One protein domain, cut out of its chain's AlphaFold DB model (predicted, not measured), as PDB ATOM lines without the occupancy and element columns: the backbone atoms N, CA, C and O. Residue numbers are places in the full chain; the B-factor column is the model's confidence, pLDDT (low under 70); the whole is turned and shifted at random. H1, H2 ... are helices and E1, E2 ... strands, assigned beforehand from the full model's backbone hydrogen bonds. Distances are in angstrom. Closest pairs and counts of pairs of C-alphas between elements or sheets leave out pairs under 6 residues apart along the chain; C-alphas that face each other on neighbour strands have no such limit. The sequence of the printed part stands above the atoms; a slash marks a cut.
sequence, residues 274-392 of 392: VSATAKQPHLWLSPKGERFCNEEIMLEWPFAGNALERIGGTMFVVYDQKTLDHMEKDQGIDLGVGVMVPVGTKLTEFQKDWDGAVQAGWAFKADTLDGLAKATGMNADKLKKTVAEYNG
ATOM      1  N   VAL A 274      43.959  93.034  99.125       95.19
ATOM      2  CA  VAL A 274      43.497  93.763  97.925       95.19
ATOM      3  C   VAL A 274      42.146  94.425  98.187       95.19
ATOM      4  O   VAL A 274      41.897  95.566  97.819       95.19
ATOM      5  N   SER A 275      41.261  93.739  98.906       92.81
ATOM      6  CA  SER A 275      40.006  94.327  99.354       92.81
ATOM      7  C   SER A 275      40.232  95.471 100.345       92.81
ATOM      8  O   SER A 275      39.390  96.361 100.415       92.81
ATOM      9  N   ALA A 276      41.315  95.454 101.132       92.88
ATOM     10  CA  ALA A 276      41.656  96.514 102.080       92.88
ATOM     11  C   ALA A 276      42.093  97.811 101.380       92.88
ATOM     12  O   ALA A 276      41.687  98.885 101.833       92.88
ATOM     13  N   THR A 277      42.816  97.724 100.253       91.94
ATOM     14  CA  THR A 277      43.162  98.908  99.438       91.94
ATOM     15  C   THR A 277      41.917  99.572  98.850       91.94
ATOM     16  O   THR A 277      41.804 100.794  98.847       91.94
ATOM     17  N   ALA A 278      40.904  98.783  98.474       87.81
ATOM     18  CA  ALA A 278      39.617  99.289  97.988       87.81
ATOM     19  C   ALA A 278      38.759 100.006  99.058       87.81
ATOM     20  O   ALA A 278      37.681 100.509  98.747       87.81
ATOM     21  N   LYS A 279      39.200 100.041 100.321       90.06
ATOM     22  CA  LYS A 279      38.545 100.777 101.420       90.06
ATOM     23  C   LYS A 279      39.377 101.957 101.911       90.06
ATOM     24  O   LYS A 279      39.073 102.499 102.969       90.06
ATOM     25  N   GLN A 280      40.427 102.324 101.188       91.44
ATOM     26  CA  GLN A 280      41.185 103.537 101.460       91.44
ATOM     27  C   GLN A 280      40.557 104.725 100.710       91.44
ATOM     28  O   GLN A 280      39.934 104.522  99.658       91.44
ATOM     29  N   PRO A 281      40.705 105.959 101.221       91.56
ATOM     30  CA  PRO A 281      40.194 107.173 100.581       91.56
ATOM     31  C   PRO A 281      41.079 107.605  99.390       91.56
ATOM     32  O   PRO A 281      41.552 108.735  99.326       91.56
ATOM     33  N   HIS A 282      41.360 106.685  98.463       93.69
ATOM     34  CA  HIS A 282      42.036 106.959  97.186       93.69
ATOM     35  C   HIS A 282      41.015 107.331  96.100       93.69
ATOM     36  O   HIS A 282      39.832 107.416  96.394       93.69
ATOM     37  N   LEU A 283      41.435 107.517  94.845       96.56
ATOM     38  CA  LEU A 283      40.555 107.959  93.757       96.56
ATOM     39  C   LEU A 283      39.412 106.961  93.495       96.56
ATOM     40  O   LEU A 283      39.652 105.828  93.070       96.56
ATOM     41  N   TRP A 284      38.163 107.388  93.702       96.19
ATOM     42  CA  TRP A 284      36.975 106.558  93.470       96.19
ATOM     43  C   TRP A 284      36.262 106.960  92.191       96.19
ATOM     44  O   TRP A 284      35.852 108.106  92.016       96.19
ATOM     45  N   LEU A 285      36.042 105.985  91.314       96.81
ATOM     46  CA  LEU A 285      35.424 106.195  90.012       96.81
ATOM     47  C   LEU A 285      34.187 105.321  89.843       96.81
ATOM     48  O   LEU A 285      34.184 104.131  90.154       96.81
ATOM     49  N   SER A 286      33.135 105.899  89.273       95.56
ATOM     50  CA  SER A 286      32.029 105.119  88.719       95.56
ATOM     51  C   SER A 286      32.499 104.291  87.507       95.56
ATOM     52  O   SER A 286      33.547 104.591  86.926       95.56
ATOM     53  N   PRO A 287      31.706 103.318  87.016       94.00
ATOM     54  CA  PRO A 287      32.023 102.585  85.784       94.00
ATOM     55  C   PRO A 287      32.179 103.473  84.536       94.00
ATOM     56  O   PRO A 287      32.651 103.017  83.502       94.00
ATOM     57  N   LYS A 288      31.798 104.755  84.618       92.38
ATOM     58  CA  LYS A 288      31.973 105.748  83.551       92.38
ATOM     59  C   LYS A 288      33.330 106.468  83.591       92.38
ATOM     60  O   LYS A 288      33.596 107.254  82.684       92.38
ATOM     61  N   GLY A 289      34.168 106.219  84.601       94.81
ATOM     62  CA  GLY A 289      35.454 106.904  84.801       94.81
ATOM     63  C   GLY A 289      35.335 108.292  85.442       94.81
ATOM     64  O   GLY A 289      36.221 109.128  85.281       94.81
ATOM     65  N   GLU A 290      34.226 108.554  86.139       93.50
ATOM     66  CA  GLU A 290      33.905 109.843  86.767       93.50
ATOM     67  C   GLU A 290      33.928 109.702  88.293       93.50
ATOM     68  O   GLU A 290      33.359 108.738  88.823       93.50
ATOM     69  N   ARG A 291      34.524 110.678  88.992       96.44
ATOM     70  CA  ARG A 291      34.363 110.833  90.447       96.44
ATOM     71  C   ARG A 291      32.909 111.146  90.788       96.44
ATOM     72  O   ARG A 291      32.199 111.770  90.002       96.44
ATOM     73  N   PHE A 292      32.467 110.729  91.971       95.56
ATOM     74  CA  PHE A 292      31.074 110.900  92.405       95.56
ATOM     75  C   PHE A 292      30.912 111.389  93.853       95.56
ATOM     76  O   PHE A 292      29.799 111.716  94.262       95.56
ATOM     77  N   CYS A 293      31.997 111.462  94.624       95.38
ATOM     78  CA  CYS A 293      32.030 111.993  95.985       95.38
ATOM     79  C   CYS A 293      33.456 112.446  96.355       95.38
ATOM     80  O   CYS A 293      34.396 112.209  95.600       95.38
ATOM     81  N   ASN A 294      33.600 113.097  97.515       95.06
ATOM     82  CA  ASN A 294      34.881 113.187  98.219       95.06
ATOM     83  C   ASN A 294      35.149 111.831  98.892       95.06
ATOM     84  O   ASN A 294      34.315 111.357  99.662       95.06
ATOM     85  N   GLU A 295      36.291 111.220  98.607       94.00
ATOM     86  CA  GLU A 295      36.656 109.871  99.034       94.00
ATOM     87  C   GLU A 295      36.959 109.760 100.538       94.00
ATOM     88  O   GLU A 295      36.858 108.670 101.104       94.00
ATOM     89  N   GLU A 296      37.162 110.887 101.236       90.88
ATOM     90  CA  GLU A 296      37.148 110.945 102.708       90.88
ATOM     91  C   GLU A 296      35.828 110.432 103.306       90.88
ATOM     92  O   GLU A 296      35.795 110.008 104.461       90.88
ATOM     93  N   ILE A 297      34.744 110.378 102.520       91.12
ATOM     94  CA  ILE A 297      33.478 109.752 102.924       91.12
ATOM     95  C   ILE A 297      33.649 108.284 103.340       91.12
ATOM     96  O   ILE A 297      32.817 107.761 104.076       91.12
ATOM     97  N   MET A 298      34.729 107.616 102.915       88.69
ATOM     98  CA  MET A 298      35.093 106.263 103.342       88.69
ATOM     99  C   MET A 298      35.357 106.161 104.847       88.69
ATOM    100  O   MET A 298      35.210 105.079 105.421       88.69
ATOM    101  N   LEU A 299      35.688 107.275 105.507       85.00
ATOM    102  CA  LEU A 299      35.746 107.345 106.964       85.00
ATOM    103  C   LEU A 299      34.376 107.042 107.578       85.00
ATOM    104  O   LEU A 299      34.318 106.418 108.621       85.00
ATOM    105  N   GLU A 300      33.274 107.366 106.906       86.81
ATOM    106  CA  GLU A 300      31.911 107.122 107.371       86.81
ATOM    107  C   GLU A 300      31.252 106.015 106.542       86.81
ATOM    108  O   GLU A 300      30.593 106.258 105.531       86.81
ATOM    109  N   TRP A 301      31.412 104.759 106.969       87.81
ATOM    110  CA  TRP A 301      30.976 103.588 106.194       87.81
ATOM    111  C   TRP A 301      29.533 103.645 105.676       87.81
ATOM    112  O   TRP A 301      29.341 103.305 104.508       87.81
ATOM    113  N   PRO A 302      28.526 104.087 106.460       88.56
ATOM    114  CA  PRO A 302      27.172 104.212 105.935       88.56
ATOM    115  C   PRO A 302      27.045 105.247 104.822       88.56
ATOM    116  O   PRO A 302      26.279 105.061 103.878       88.56
ATOM    117  N   PHE A 303      27.812 106.332 104.895       91.00
ATOM    118  CA  PHE A 303      27.797 107.376 103.879       91.00
ATOM    119  C   PHE A 303      28.484 106.900 102.601       91.00
ATOM    120  O   PHE A 303      27.941 107.092 101.514       91.00
ATOM    121  N   ALA A 304      29.614 106.204 102.733       92.38
ATOM    122  CA  ALA A 304      30.285 105.552 101.615       92.38
ATOM    123  C   ALA A 304      29.375 104.536 100.904       92.38
ATOM    124  O   ALA A 304      29.272 104.555  99.678       92.38
ATOM    125  N   GLY A 305      28.662 103.699 101.666       91.94
ATOM    126  CA  GLY A 305      27.663 102.770 101.133       91.94
ATOM    127  C   GLY A 305      26.552 103.464 100.362       91.94
ATOM    128  O   GLY A 305      26.272 103.109  99.220       91.94
ATOM    129  N   ASN A 306      25.965 104.506 100.953       90.88
ATOM    130  CA  ASN A 306      24.903 105.283 100.317       90.88
ATOM    131  C   ASN A 306      25.374 105.960  99.019       90.88
ATOM    132  O   ASN A 306      24.626 106.006  98.038       90.88
ATOM    133  N   ALA A 307      26.602 106.488  98.996       93.06
ATOM    134  CA  ALA A 307      27.189 107.090  97.800       93.06
ATOM    135  C   ALA A 307      27.388 106.049  96.684       93.06
ATOM    136  O   ALA A 307      27.022 106.311  95.537       93.06
ATOM    137  N   LEU A 308      27.882 104.853  97.027       92.69
ATOM    138  CA  LEU A 308      28.038 103.734  96.096       92.69
ATOM    139  C   LEU A 308      26.690 103.261  95.531       92.69
ATOM    140  O   LEU A 308      26.518 103.118  94.320       92.69
ATOM    141  N   GLU A 309      25.704 103.040  96.394       91.00
ATOM    142  CA  GLU A 309      24.373 102.604  95.975       91.00
ATOM    143  C   GLU A 309      23.703 103.631  95.053       91.00
ATOM    144  O   GLU A 309      23.054 103.268  94.069       91.00
ATOM    145  N   ARG A 310      23.922 104.930  95.300       90.44
ATOM    146  CA  ARG A 310      23.364 106.013  94.479       90.44
ATOM    147  C   ARG A 310      23.833 105.972  93.025       90.44
ATOM    148  O   ARG A 310      23.052 106.368  92.155       90.44
ATOM    149  N   ILE A 311      25.058 105.510  92.767       92.38
ATOM    150  CA  ILE A 311      25.627 105.388  91.414       92.38
ATOM    151  C   ILE A 311      25.381 104.018  90.765       92.38
ATOM    152  O   ILE A 311      25.812 103.800  89.635       92.38
ATOM    153  N   GLY A 312      24.666 103.113  91.443       89.81
ATOM    154  CA  GLY A 312      24.307 101.795  90.917       89.81
ATOM    155  C   GLY A 312      25.071 100.619  91.527       89.81
ATOM    156  O   GLY A 312      24.978  99.521  90.992       89.81
ATOM    157  N   GLY A 313      25.807 100.815  92.627       90.19
ATOM    158  CA  GLY A 313      26.373  99.712  93.416       90.19
ATOM    159  C   GLY A 313      27.750  99.207  92.973       90.19
ATOM    160  O   GLY A 313      28.321  98.356  93.649       90.19
ATOM    161  N   THR A 314      28.314  99.756  91.894       91.25
ATOM    162  CA  THR A 314      29.654  99.407  91.399       91.25
ATOM    163  C   THR A 314      30.530 100.649  91.324       91.25
ATOM    164  O   THR A 314      30.111 101.676  90.794       91.25
ATOM    165  N   MET A 315      31.762 100.539  91.815       93.88
ATOM    166  CA  MET A 315      32.807 101.556  91.703       93.88
ATOM    167  C   MET A 315      34.172 100.887  91.528       93.88
ATOM    168  O   MET A 315      34.335  99.710  91.852       93.88
ATOM    169  N   PHE A 316      35.154 101.658  91.079       95.44
ATOM    170  CA  PHE A 316      36.561 101.286  91.054       95.44
ATOM    171  C   PHE A 316      37.346 102.212  91.979       95.44
ATOM    172  O   PHE A 316      37.128 103.423  91.965       95.44
ATOM    173  N   VAL A 317      38.273 101.645  92.750       95.69
ATOM    174  CA  VAL A 317      39.287 102.411  93.484       95.69
ATOM    175  C   VAL A 317      40.574 102.343  92.682       95.69
ATOM    176  O   VAL A 317      41.088 101.252  92.437       95.69
ATOM    177  N   VAL A 318      41.058 103.497  92.235       96.50
ATOM    178  CA  VAL A 318      42.235 103.625  91.374       96.50
ATOM    179  C   VAL A 318      43.369 104.250  92.174       96.50
ATOM    180  O   VAL A 318      43.188 105.250  92.862       96.50
ATOM    181  N   TYR A 319      44.548 103.647  92.089       96.44
ATOM    182  CA  TYR A 319      45.769 104.130  92.722       96.44
ATOM    183  C   TYR A 319      46.981 103.681  91.905       96.44
ATOM    184  O   TYR A 319      46.898 102.729  91.123       96.44
ATOM    185  N   ASP A 320      48.090 104.397  92.052       96.81
ATOM    186  CA  ASP A 320      49.340 104.105  91.355       96.81
ATOM    187  C   ASP A 320      50.262 103.190  92.180       96.81
ATOM    188  O   ASP A 320      49.978 102.830  93.327       96.81
ATOM    189  N   GLN A 321      51.397 102.803  91.589       97.00
ATOM    190  CA  GLN A 321      52.371 101.939  92.260       97.00
ATOM    191  C   GLN A 321      52.972 102.604  93.505       97.00
ATOM    192  O   GLN A 321      53.230 101.913  94.481       97.00
ATOM    193  N   LYS A 322      53.149 103.933  93.506       96.88
ATOM    194  CA  LYS A 322      53.663 104.663  94.672       96.88
ATOM    195  C   LYS A 322      52.701 104.559  95.858       96.88
ATOM    196  O   LYS A 322      53.135 104.335  96.983       96.88
ATOM    197  N   THR A 323      51.403 104.690  95.606       96.88
ATOM    198  CA  THR A 323      50.359 104.537  96.625       96.88
ATOM    199  C   THR A 323      50.297 103.097  97.143       96.88
ATOM    200  O   THR A 323      50.154 102.878  98.343       96.88
ATOM    201  N   LEU A 324      50.455 102.102  96.262       97.00
ATOM    202  CA  LEU A 324      50.550 100.703  96.689       97.00
ATOM    203  C   LEU A 324      51.802 100.449  97.541       97.00
ATOM    204  O   LEU A 324      51.698  99.846  98.605       97.00
ATOM    205  N   ASP A 325      52.963 100.957  97.120       97.69
ATOM    206  CA  ASP A 325      54.223 100.829  97.857       97.69
ATOM    207  C   ASP A 325      54.127 101.466  99.254       97.69
ATOM    208  O   ASP A 325      54.608 100.879 100.224       97.69
ATOM    209  N   HIS A 326      53.419 102.594  99.391       97.00
ATOM    210  CA  HIS A 326      53.129 103.204 100.694       97.00
ATOM    211  C   HIS A 326      52.393 102.236 101.638       97.00
ATOM    212  O   HIS A 326      52.768 102.093 102.807       97.00
ATOM    213  N   MET A 327      51.389 101.517 101.121       97.25
ATOM    214  CA  MET A 327      50.593 100.551 101.891       97.25
ATOM    215  C   MET A 327      51.299  99.207 102.130       97.25
ATOM    216  O   MET A 327      51.056  98.546 103.142       97.25
ATOM    217  N   GLU A 328      52.152  98.754 101.214       97.06
ATOM    218  CA  GLU A 328      52.863  97.477 101.345       97.06
ATOM    219  C   GLU A 328      54.156  97.600 102.159       97.06
ATOM    220  O   GLU A 328      54.470  96.726 102.971       97.06
ATOM    221  N   LYS A 329      54.926  98.669 101.932       95.62
ATOM    222  CA  LYS A 329      56.335  98.763 102.340       95.62
ATOM    223  C   LYS A 329      56.570  99.854 103.372       95.62
ATOM    224  O   LYS A 329      57.311  99.607 104.331       95.62
ATOM    225  N   ASP A 330      55.917 101.005 103.232       94.75
ATOM    226  CA  ASP A 330      56.231 102.184 104.041       94.75
ATOM    227  C   ASP A 330      55.410 102.234 105.335       94.75
ATOM    228  O   ASP A 330      55.822 101.659 106.351       94.75
ATOM    229  N   GLN A 331      54.264 102.919 105.311       93.69
ATOM    230  CA  GLN A 331      53.459 103.230 106.495       93.69
ATOM    231  C   GLN A 331      52.335 102.219 106.738       93.69
ATOM    232  O   GLN A 331      51.866 102.117 107.867       93.69
ATOM    233  N   GLY A 332      51.927 101.449 105.723       96.31
ATOM    234  CA  GLY A 332      50.730 100.612 105.798       96.31
ATOM    235  C   GLY A 332      49.463 101.367 105.392       96.31
ATOM    236  O   GLY A 332      49.528 102.477 104.872       96.31
ATOM    237  N   ILE A 333      48.297 100.757 105.602       94.19
ATOM    238  CA  ILE A 333      47.011 101.403 105.293       94.19
ATOM    239  C   ILE A 333      46.738 102.611 106.203       94.19
ATOM    240  O   ILE A 333      46.929 102.536 107.418       94.19
ATOM    241  N   ASP A 334      46.219 103.696 105.629       90.62
ATOM    242  CA  ASP A 334      45.930 104.938 106.360       90.62
ATOM    243  C   ASP A 334      44.600 104.863 107.131       90.62
ATOM    244  O   ASP A 334      44.451 105.433 108.212       90.62
ATOM    245  N   LEU A 335      43.629 104.112 106.599       88.19
ATOM    246  CA  LEU A 335      42.328 103.867 107.210       88.19
ATOM    247  C   LEU A 335      42.179 102.401 107.618       88.19
ATOM    248  O   LEU A 335      42.165 101.490 106.786       88.19
ATOM    249  N   GLY A 336      41.979 102.191 108.918       86.50
ATOM    250  CA  GLY A 336      41.698 100.882 109.487       86.50
ATOM    251  C   GLY A 336      40.399 100.283 108.945       86.50
ATOM    252  O   GLY A 336      39.352 100.924 108.844       86.50
ATOM    253  N   VAL A 337      40.445  98.997 108.633       85.25
ATOM    254  CA  VAL A 337      39.319  98.209 108.143       85.25
ATOM    255  C   VAL A 337      38.697  97.484 109.344       85.25
ATOM    256  O   VAL A 337      38.903  96.289 109.582       85.25
ATOM    257  N   GLY A 338      37.923  98.246 110.120       76.81
ATOM    258  CA  GLY A 338      37.405  97.811 111.419       76.81
ATOM    259  C   GLY A 338      38.543  97.522 112.394       76.81
ATOM    260  O   GLY A 338      39.630  98.076 112.263       76.81
ATOM    261  N   VAL A 339      38.322  96.615 113.345       74.81
ATOM    262  CA  VAL A 339      39.401  96.138 114.234       74.81
ATOM    263  C   VAL A 339      40.244  95.021 113.604       74.81
ATOM    264  O   VAL A 339      41.221  94.581 114.199       74.81
ATOM    265  N   MET A 340      39.853  94.520 112.424       80.06
ATOM    266  CA  MET A 340      40.471  93.347 111.790       80.06
ATOM    267  C   MET A 340      41.732  93.676 110.991       80.06
ATOM    268  O   MET A 340      42.620  92.834 110.913       80.06
ATOM    269  N   VAL A 341      41.812  94.869 110.399       87.31
ATOM    270  CA  VAL A 341      43.037  95.370 109.760       87.31
ATOM    271  C   VAL A 341      43.266  96.790 110.284       87.31
ATOM    272  O   VAL A 341      42.655  97.729 109.774       87.31
ATOM    273  N   PRO A 342      44.035  96.956 111.373       87.88
ATOM    274  CA  PRO A 342      44.277  98.262 111.983       87.88
ATOM    275  C   PRO A 342      45.005  99.241 111.051       87.88
ATOM    276  O   PRO A 342      45.701  98.826 110.123       87.88
ATOM    277  N   VAL A 343      44.892 100.540 111.343       89.94
ATOM    278  CA  VAL A 343      45.734 101.586 110.731       89.94
ATOM    279  C   VAL A 343      47.212 101.211 110.868       89.94
ATOM    280  O   VAL A 343      47.627 100.689 111.904       89.94
ATOM    281  N   GLY A 344      47.992 101.458 109.819       93.94
ATOM    282  CA  GLY A 344      49.417 101.146 109.754       93.94
ATOM    283  C   GLY A 344      49.739  99.676 109.469       93.94
ATOM    284  O   GLY A 344      50.904  99.284 109.444       93.94
ATOM    285  N   THR A 345      48.728  98.829 109.242       95.75
ATOM    286  CA  THR A 345      48.974  97.444 108.819       95.75
ATOM    287  C   THR A 345      49.592  97.436 107.425       95.75
ATOM    288  O   THR A 345      48.979  97.921 106.472       95.75
ATOM    289  N   LYS A 346      50.783  96.846 107.309       97.12
ATOM    290  CA  LYS A 346      51.455  96.617 106.026       97.12
ATOM    291  C   LYS A 346      50.808  95.462 105.276       97.12
ATOM    292  O   LYS A 346      50.561  94.400 105.852       97.12
ATOM    293  N   LEU A 347      50.562  95.660 103.987       95.94
ATOM    294  CA  LEU A 347      49.903  94.677 103.130       95.94
ATOM    295  C   LEU A 347      50.894  93.642 102.558       95.94
ATOM    296  O   LEU A 347      51.071  93.516 101.352       95.94
ATOM    297  N   THR A 348      51.545  92.872 103.431       95.38
ATOM    298  CA  THR A 348      52.610  91.920 103.047       95.38
ATOM    299  C   THR A 348      52.142  90.698 102.247       95.38
ATOM    300  O   THR A 348      52.962  90.016 101.644       95.38
ATOM    301  N   GLU A 349      50.842  90.408 102.237       93.00
ATOM    302  CA  GLU A 349      50.209  89.288 101.525       93.00
ATOM    303  C   GLU A 349      49.395  89.770 100.309       93.00
ATOM    304  O   GLU A 349      48.607  89.009  99.745       93.00
ATOM    305  N   PHE A 350      49.559  91.031  99.889       95.44
ATOM    306  CA  PHE A 350      48.767  91.633  98.817       95.44
ATOM    307  C   PHE A 350      48.838  90.827  97.519       95.44
ATOM    308  O   PHE A 350      47.798  90.518  96.942       95.44
ATOM    309  N   GLN A 351      50.037  90.409  97.094       94.38
ATOM    310  CA  GLN A 351      50.209  89.651  95.848       94.38
ATOM    311  C   GLN A 351      49.455  88.314  95.858       94.38
ATOM    312  O   GLN A 351      48.876  87.914  94.851       94.38
ATOM    313  N   LYS A 352      49.413  87.636  97.008       92.75
ATOM    314  CA  LYS A 352      48.663  86.385  97.164       92.75
ATOM    315  C   LYS A 352      47.164  86.609  96.959       92.75
ATOM    316  O   LYS A 352      46.499  85.802  96.315       92.75
ATOM    317  N   ASP A 353      46.635  87.697  97.508       95.62
ATOM    318  CA  ASP A 353      45.233  88.072  97.338       95.62
ATOM    319  C   ASP A 353      44.942  88.631  95.928       95.62
ATOM    320  O   ASP A 353      43.821  88.494  95.434       95.62
ATOM    321  N   TRP A 354      45.941  89.229  95.270       96.31
ATOM    322  CA  TRP A 354      45.843  89.830  93.937       96.31
ATOM    323  C   TRP A 354      45.521  88.806  92.861       96.31
ATOM    324  O   TRP A 354      44.595  89.019  92.081       96.31
ATOM    325  N   ASP A 355      46.219  87.672  92.850       94.00
ATOM    326  CA  ASP A 355      46.001  86.635  91.837       94.00
ATOM    327  C   ASP A 355      44.555  86.114  91.880       94.00
ATOM    328  O   ASP A 355      43.889  85.995  90.848       94.00
ATOM    329  N   GLY A 356      44.026  85.901  93.090       93.81
ATOM    330  CA  GLY A 356      42.625  85.533  93.294       93.81
ATOM    331  C   GLY A 356      41.650  86.635  92.870       93.81
ATOM    332  O   GLY A 356      40.596  86.342  92.305       93.81
ATOM    333  N   ALA A 357      41.998  87.903  93.095       95.56
ATOM    334  CA  ALA A 357      41.178  89.046  92.703       95.56
ATOM    335  C   ALA A 357      41.102  89.235  91.177       95.56
ATOM    336  O   ALA A 357      40.028  89.520  90.637       95.56
ATOM    337  N   VAL A 358      42.222  89.027  90.478       95.88
ATOM    338  CA  VAL A 358      42.296  89.041  89.009       95.88
ATOM    339  C   VAL A 358      41.504  87.875  88.430       95.88
ATOM    340  O   VAL A 358      40.678  88.081  87.543       95.88
ATOM    341  N   GLN A 359      41.693  86.661  88.959       94.25
ATOM    342  CA  GLN A 359      40.948  85.483  88.508       94.25
ATOM    343  C   GLN A 359      39.434  85.649  88.706       94.25
ATOM    344  O   GLN A 359      38.646  85.237  87.856       94.25
ATOM    345  N   ALA A 360      39.025  86.269  89.813       94.06
ATOM    346  CA  ALA A 360      37.629  86.574  90.103       94.06
ATOM    347  C   ALA A 360      37.087  87.797  89.331       94.06
ATOM    348  O   ALA A 360      35.901  88.103  89.446       94.06
ATOM    349  N   GLY A 361      37.925  88.488  88.552       94.25
ATOM    350  CA  GLY A 361      37.511  89.554  87.637       94.25
ATOM    351  C   GLY A 361      37.166  90.888  88.301       94.25
ATOM    352  O   GLY A 361      36.405  91.660  87.723       94.25
ATOM    353  N   TRP A 362      37.685  91.167  89.501       93.88
ATOM    354  CA  TRP A 362      37.430  92.433  90.209       93.88
ATOM    355  C   TRP A 362      38.688  93.260  90.507       93.88
ATOM    356  O   TRP A 362      38.569  94.362  91.040       93.88
ATOM    357  N   ALA A 363      39.877  92.783  90.121       96.00
ATOM    358  CA  ALA A 363      41.124  93.549  90.144       96.00
ATOM    359  C   ALA A 363      41.740  93.660  88.742       96.00
ATOM    360  O   ALA A 363      41.770  92.692  87.983       96.00
ATOM    361  N   PHE A 364      42.247  94.849  88.413       96.75
ATOM    362  CA  PHE A 364      42.767  95.197  87.090       96.75
ATOM    363  C   PHE A 364      44.051  96.019  87.233       96.75
ATOM    364  O   PHE A 364      44.147  96.861  88.124       96.75
ATOM    365  N   LYS A 365      45.021  95.808  86.338       97.19
ATOM    366  CA  LYS A 365      46.270  96.582  86.257       97.19
ATOM    367  C   LYS A 365      46.610  96.873  84.800       97.19
ATOM    368  O   LYS A 365      46.392  96.029  83.933       97.19
ATOM    369  N   ALA A 366      47.151  98.059  84.546       97.81
ATOM    370  CA  ALA A 366      47.692  98.463  83.257       97.81
ATOM    371  C   ALA A 366      48.791  99.515  83.453       97.81
ATOM    372  O   ALA A 366      48.762 100.255  84.435       97.81
ATOM    373  N   ASP A 367      49.711  99.611  82.493       97.94
ATOM    374  CA  ASP A 367      50.813 100.584  82.528       97.94
ATOM    375  C   ASP A 367      50.383 101.990  82.068       97.94
ATOM    376  O   ASP A 367      51.113 102.963  82.243       97.94
ATOM    377  N   THR A 368      49.194 102.114  81.468       98.00
ATOM    378  CA  THR A 368      48.638 103.378  80.968       98.00
ATOM    379  C   THR A 368      47.156 103.510  81.307       98.00
ATOM    380  O   THR A 368      46.444 102.514  81.467       98.00
ATOM    381  N   LEU A 369      46.657 104.751  81.352       97.88
ATOM    382  CA  LEU A 369      45.231 105.021  81.563       97.88
ATOM    383  C   LEU A 369      44.359 104.497  80.415       97.88
ATOM    384  O   LEU A 369      43.256 104.027  80.672       97.88
ATOM    385  N   ASP A 370      44.846 104.490  79.170       98.06
ATOM    386  CA  ASP A 370      44.116 103.872  78.053       98.06
ATOM    387  C   ASP A 370      44.011 102.344  78.230       98.06
ATOM    388  O   ASP A 370      42.957 101.751  77.985       98.06
ATOM    389  N   GLY A 371      45.078 101.699  78.720       98.12
ATOM    390  CA  GLY A 371      45.061 100.277  79.067       98.12
ATOM    391  C   GLY A 371      44.102  99.973  80.220       98.12
ATOM    392  O   GLY A 371      43.334  99.011  80.145       98.12
ATOM    393  N   LEU A 372      44.085 100.822  81.251       97.81
ATOM    394  CA  LEU A 372      43.181 100.677  82.392       97.81
ATOM    395  C   LEU A 372      41.719 100.877  81.978       97.81
ATOM    396  O   LEU A 372      40.854 100.090  82.367       97.81
ATOM    397  N   ALA A 373      41.441 101.881  81.143       97.44
ATOM    398  CA  ALA A 373      40.116 102.125  80.586       97.44
ATOM    399  C   ALA A 373      39.619 100.915  79.784       97.44
ATOM    400  O   ALA A 373      38.495 100.460  79.987       97.44
ATOM    401  N   LYS A 374      40.481 100.325  78.945       97.25
ATOM    402  CA  LYS A 374      40.164  99.094  78.209       97.25
ATOM    403  C   LYS A 374      39.858  97.917  79.142       97.25
ATOM    404  O   LYS A 374      38.920  97.174  78.873       97.25
ATOM    405  N   ALA A 375      40.629  97.743  80.214       96.81
ATOM    406  CA  ALA A 375      40.459  96.634  81.156       96.81
ATOM    407  C   ALA A 375      39.175  96.746  81.997       96.81
ATOM    408  O   ALA A 375      38.574  95.734  82.340       96.81
ATOM    409  N   THR A 376      38.753  97.971  82.312       95.94
ATOM    410  CA  THR A 376      37.610  98.258  83.200       95.94
ATOM    411  C   THR A 376      36.324  98.619  82.454       95.94
ATOM    412  O   THR A 376      35.256  98.678  83.061       95.94
ATOM    413  N   GLY A 377      36.408  98.878  81.146       95.62
ATOM    414  CA  GLY A 377      35.291  99.355  80.327       95.62
ATOM    415  C   GLY A 377      34.988 100.852  80.478       95.62
ATOM    416  O   GLY A 377      33.979 101.321  79.952       95.62
ATOM    417  N   MET A 378      35.835 101.613  81.178       96.31
ATOM    418  CA  MET A 378      35.680 103.064  81.302       96.31
ATOM    419  C   MET A 378      35.952 103.785  79.976       96.31
ATOM    420  O   MET A 378      36.669 103.301  79.100       96.31
ATOM    421  N   ASN A 379      35.434 105.007  79.845       94.81
ATOM    422  CA  ASN A 379      35.825 105.889  78.751       94.81
ATOM    423  C   ASN A 379      37.234 106.454  79.008       94.81
ATOM    424  O   ASN A 379      37.460 107.111  80.023       94.81
ATOM    425  N   ALA A 380      38.161 106.219  78.078       95.81
ATOM    426  CA  ALA A 380      39.566 106.589  78.243       95.81
ATOM    427  C   ALA A 380      39.786 108.102  78.394       95.81
ATOM    428  O   ALA A 380      40.540 108.528  79.266       95.81
ATOM    429  N   ASP A 381      39.110 108.927  77.592       95.62
ATOM    430  CA  ASP A 381      39.280 110.384  77.640       95.62
ATOM    431  C   ASP A 381      38.722 110.977  78.935       95.62
ATOM    432  O   ASP A 381      39.359 111.837  79.546       95.62
ATOM    433  N   LYS A 382      37.581 110.462  79.409       96.06
ATOM    434  CA  LYS A 382      37.037 110.822  80.723       96.06
ATOM    435  C   LYS A 382      37.972 110.409  81.849       96.06
ATOM    436  O   LYS A 382      38.248 111.232  82.709       96.06
ATOM    437  N   LEU A 383      38.494 109.181  81.826       97.56
ATOM    438  CA  LEU A 383      39.430 108.706  82.845       97.56
ATOM    439  C   LEU A 383      40.682 109.589  82.905       97.56
ATOM    440  O   LEU A 383      41.051 110.048  83.982       97.56
ATOM    441  N   LYS A 384      41.308 109.874  81.755       97.19
ATOM    442  CA  LYS A 384      42.488 110.750  81.672       97.19
ATOM    443  C   LYS A 384      42.198 112.143  82.218       97.19
ATOM    444  O   LYS A 384      42.983 112.651  83.013       97.19
ATOM    445  N   LYS A 385      41.060 112.731  81.839       97.12
ATOM    446  CA  LYS A 385      40.622 114.028  82.357       97.12
ATOM    447  C   LYS A 385      40.434 113.995  83.878       97.12
ATOM    448  O   LYS A 385      40.994 114.843  84.561       97.12
ATOM    449  N   THR A 386      39.713 113.006  84.402       97.38
ATOM    450  CA  THR A 386      39.459 112.861  85.843       97.38
ATOM    451  C   THR A 386      40.756 112.691  86.638       97.38
ATOM    452  O   THR A 386      40.909 113.304  87.689       97.38
ATOM    453  N   VAL A 387      41.696 111.875  86.149       97.25
ATOM    454  CA  VAL A 387      42.993 111.666  86.815       97.25
ATOM    455  C   VAL A 387      43.842 112.935  86.781       97.25
ATOM    456  O   VAL A 387      44.455 113.270  87.789       97.25
ATOM    457  N   ALA A 388      43.857 113.660  85.658       96.81
ATOM    458  CA  ALA A 388      44.545 114.945  85.571       96.81
ATOM    459  C   ALA A 388      43.972 115.948  86.586       96.81
ATOM    460  O   ALA A 388      44.719 116.464  87.402       96.81
ATOM    461  N   GLU A 389      42.647 116.130  86.615       96.25
ATOM    462  CA  GLU A 389      41.972 117.020  87.573       96.25
ATOM    463  C   GLU A 389      42.218 116.628  89.039       96.25
ATOM    464  O   GLU A 389      42.301 117.499  89.901       96.25
ATOM    465  N   TYR A 390      42.316 115.331  89.338       95.81
ATOM    466  CA  TYR A 390      42.580 114.844  90.693       95.81
ATOM    467  C   TYR A 390      44.014 115.125  91.160       95.81
ATOM    468  O   TYR A 390      44.236 115.374  92.343       95.81
ATOM    469  N   ASN A 391      44.983 115.097  90.242       94.81
ATOM    470  CA  ASN A 391      46.395 115.302  90.561       94.81
ATOM    471  C   ASN A 391      46.787 116.783  90.714       94.81
ATOM    472  O   ASN A 391      47.849 117.054  91.278       94.81
ATOM    473  N   GLY A 392      45.944 117.713  90.251       91.06
ATOM    474  CA  GLY A 392      46.219 119.155  90.221       91.06
ATOM    475  C   GLY A 392      46.895 119.572  88.927       91.06
ATOM    476  O   GLY A 392      47.927 120.273  89.020       91.06
TER     477      GLY A 392
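This is residues 274 to 392 of the 392 residues of the protein "FAD_binding_2 domain-containing protein" of Sutterella wadsworthensis CAG:135 (UniProt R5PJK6). A very short two-stranded ribbon, E1 and E2, sits in the middle, with seven helices in three groups round it: H2 and H3 meet at a corner, H1, H4 and H5 make a triangle in which H1 touches H5 and is near H4, and H6 and H7 meet at a steep angle. The groups have few contacts with one another, and a long loop, residues 331 to 349, joins H4 to H5. The printed part has 119 residues, with seven named helices and two named strands in the order H1 E1 H2 H3 E2 H4 H5 H6 H7; the sheet, E1 - E2, is antiparallel and the class is mostly helix. The whole is compact, with a radius of gyration of the C-alphas of 14.1 A, and rounded, spanning 37 by 31 by 31 A.

Look first at strands E1, residues 283 to 285, and E2, residues 316 to 318, antiparallel neighbours at 148 degrees. Here N 285 and O 316 are 2.9 A apart and N 316 and O 285 are 2.8 A apart, within hydrogen-bond range. Next find H2, residues 295 to 299, and H3, residues 301 to 310; they only just touch, only at the corner, with 3 pairs of C-alphas within 8 A, the closest being Met 298 and Ala 304 at 5.2 A. H1, residues 274 to 277, touches H5, residues 350 to 359; their closest C-alphas, Val 274 and Phe 350, are 5.8 A apart. H4, residues 321 to 330, is close to H5 but not clearly touching, with C-alphas 328 and 350 closest at 7.6 A, at a steep tilt of 42 degrees, opposite ways. H6, residues 369 to 376, touches H7, residues 380 to 391, through 380 to 384 of H7 alone; the closest C-alphas, Ala 373 and Ala 380, are 5.1 A apart, and the tilt is steep, 64 degrees, opposite ways. H3 and H4 are apart, and so are H5 and H7. Every O i to N i+4 pair is within hydrogen-bond range in H3, H4, H6 and H7; H5 has 5 of 6, H2 has 0 of 1 but 2 of 2 O i to N i+3 pairs, and H1 is too short for an i+4 pair.

Find C-alpha 283 at (40.555, 107.959, 93.757), where E1 begins. H1 begins at C-alpha 274, (43.497, 93.763, 97.925). H3 is 14.2 A long, H4 12.4 A, H5 14.3 A and H6 10.3 A. H7, the longest helix, runs 16.6 A to C-alpha 391 at (46.395, 115.302, 90.561).

Look for the two farthest C-alphas at Val 339 and Asp 381, 39.3 A apart. The printed part has no cut and ends at the chain's last residue, 392. The link from H4 to H5, 19 residues, is long. The mean pLDDT of the printed part is 93.7, and no printed residue is under 70.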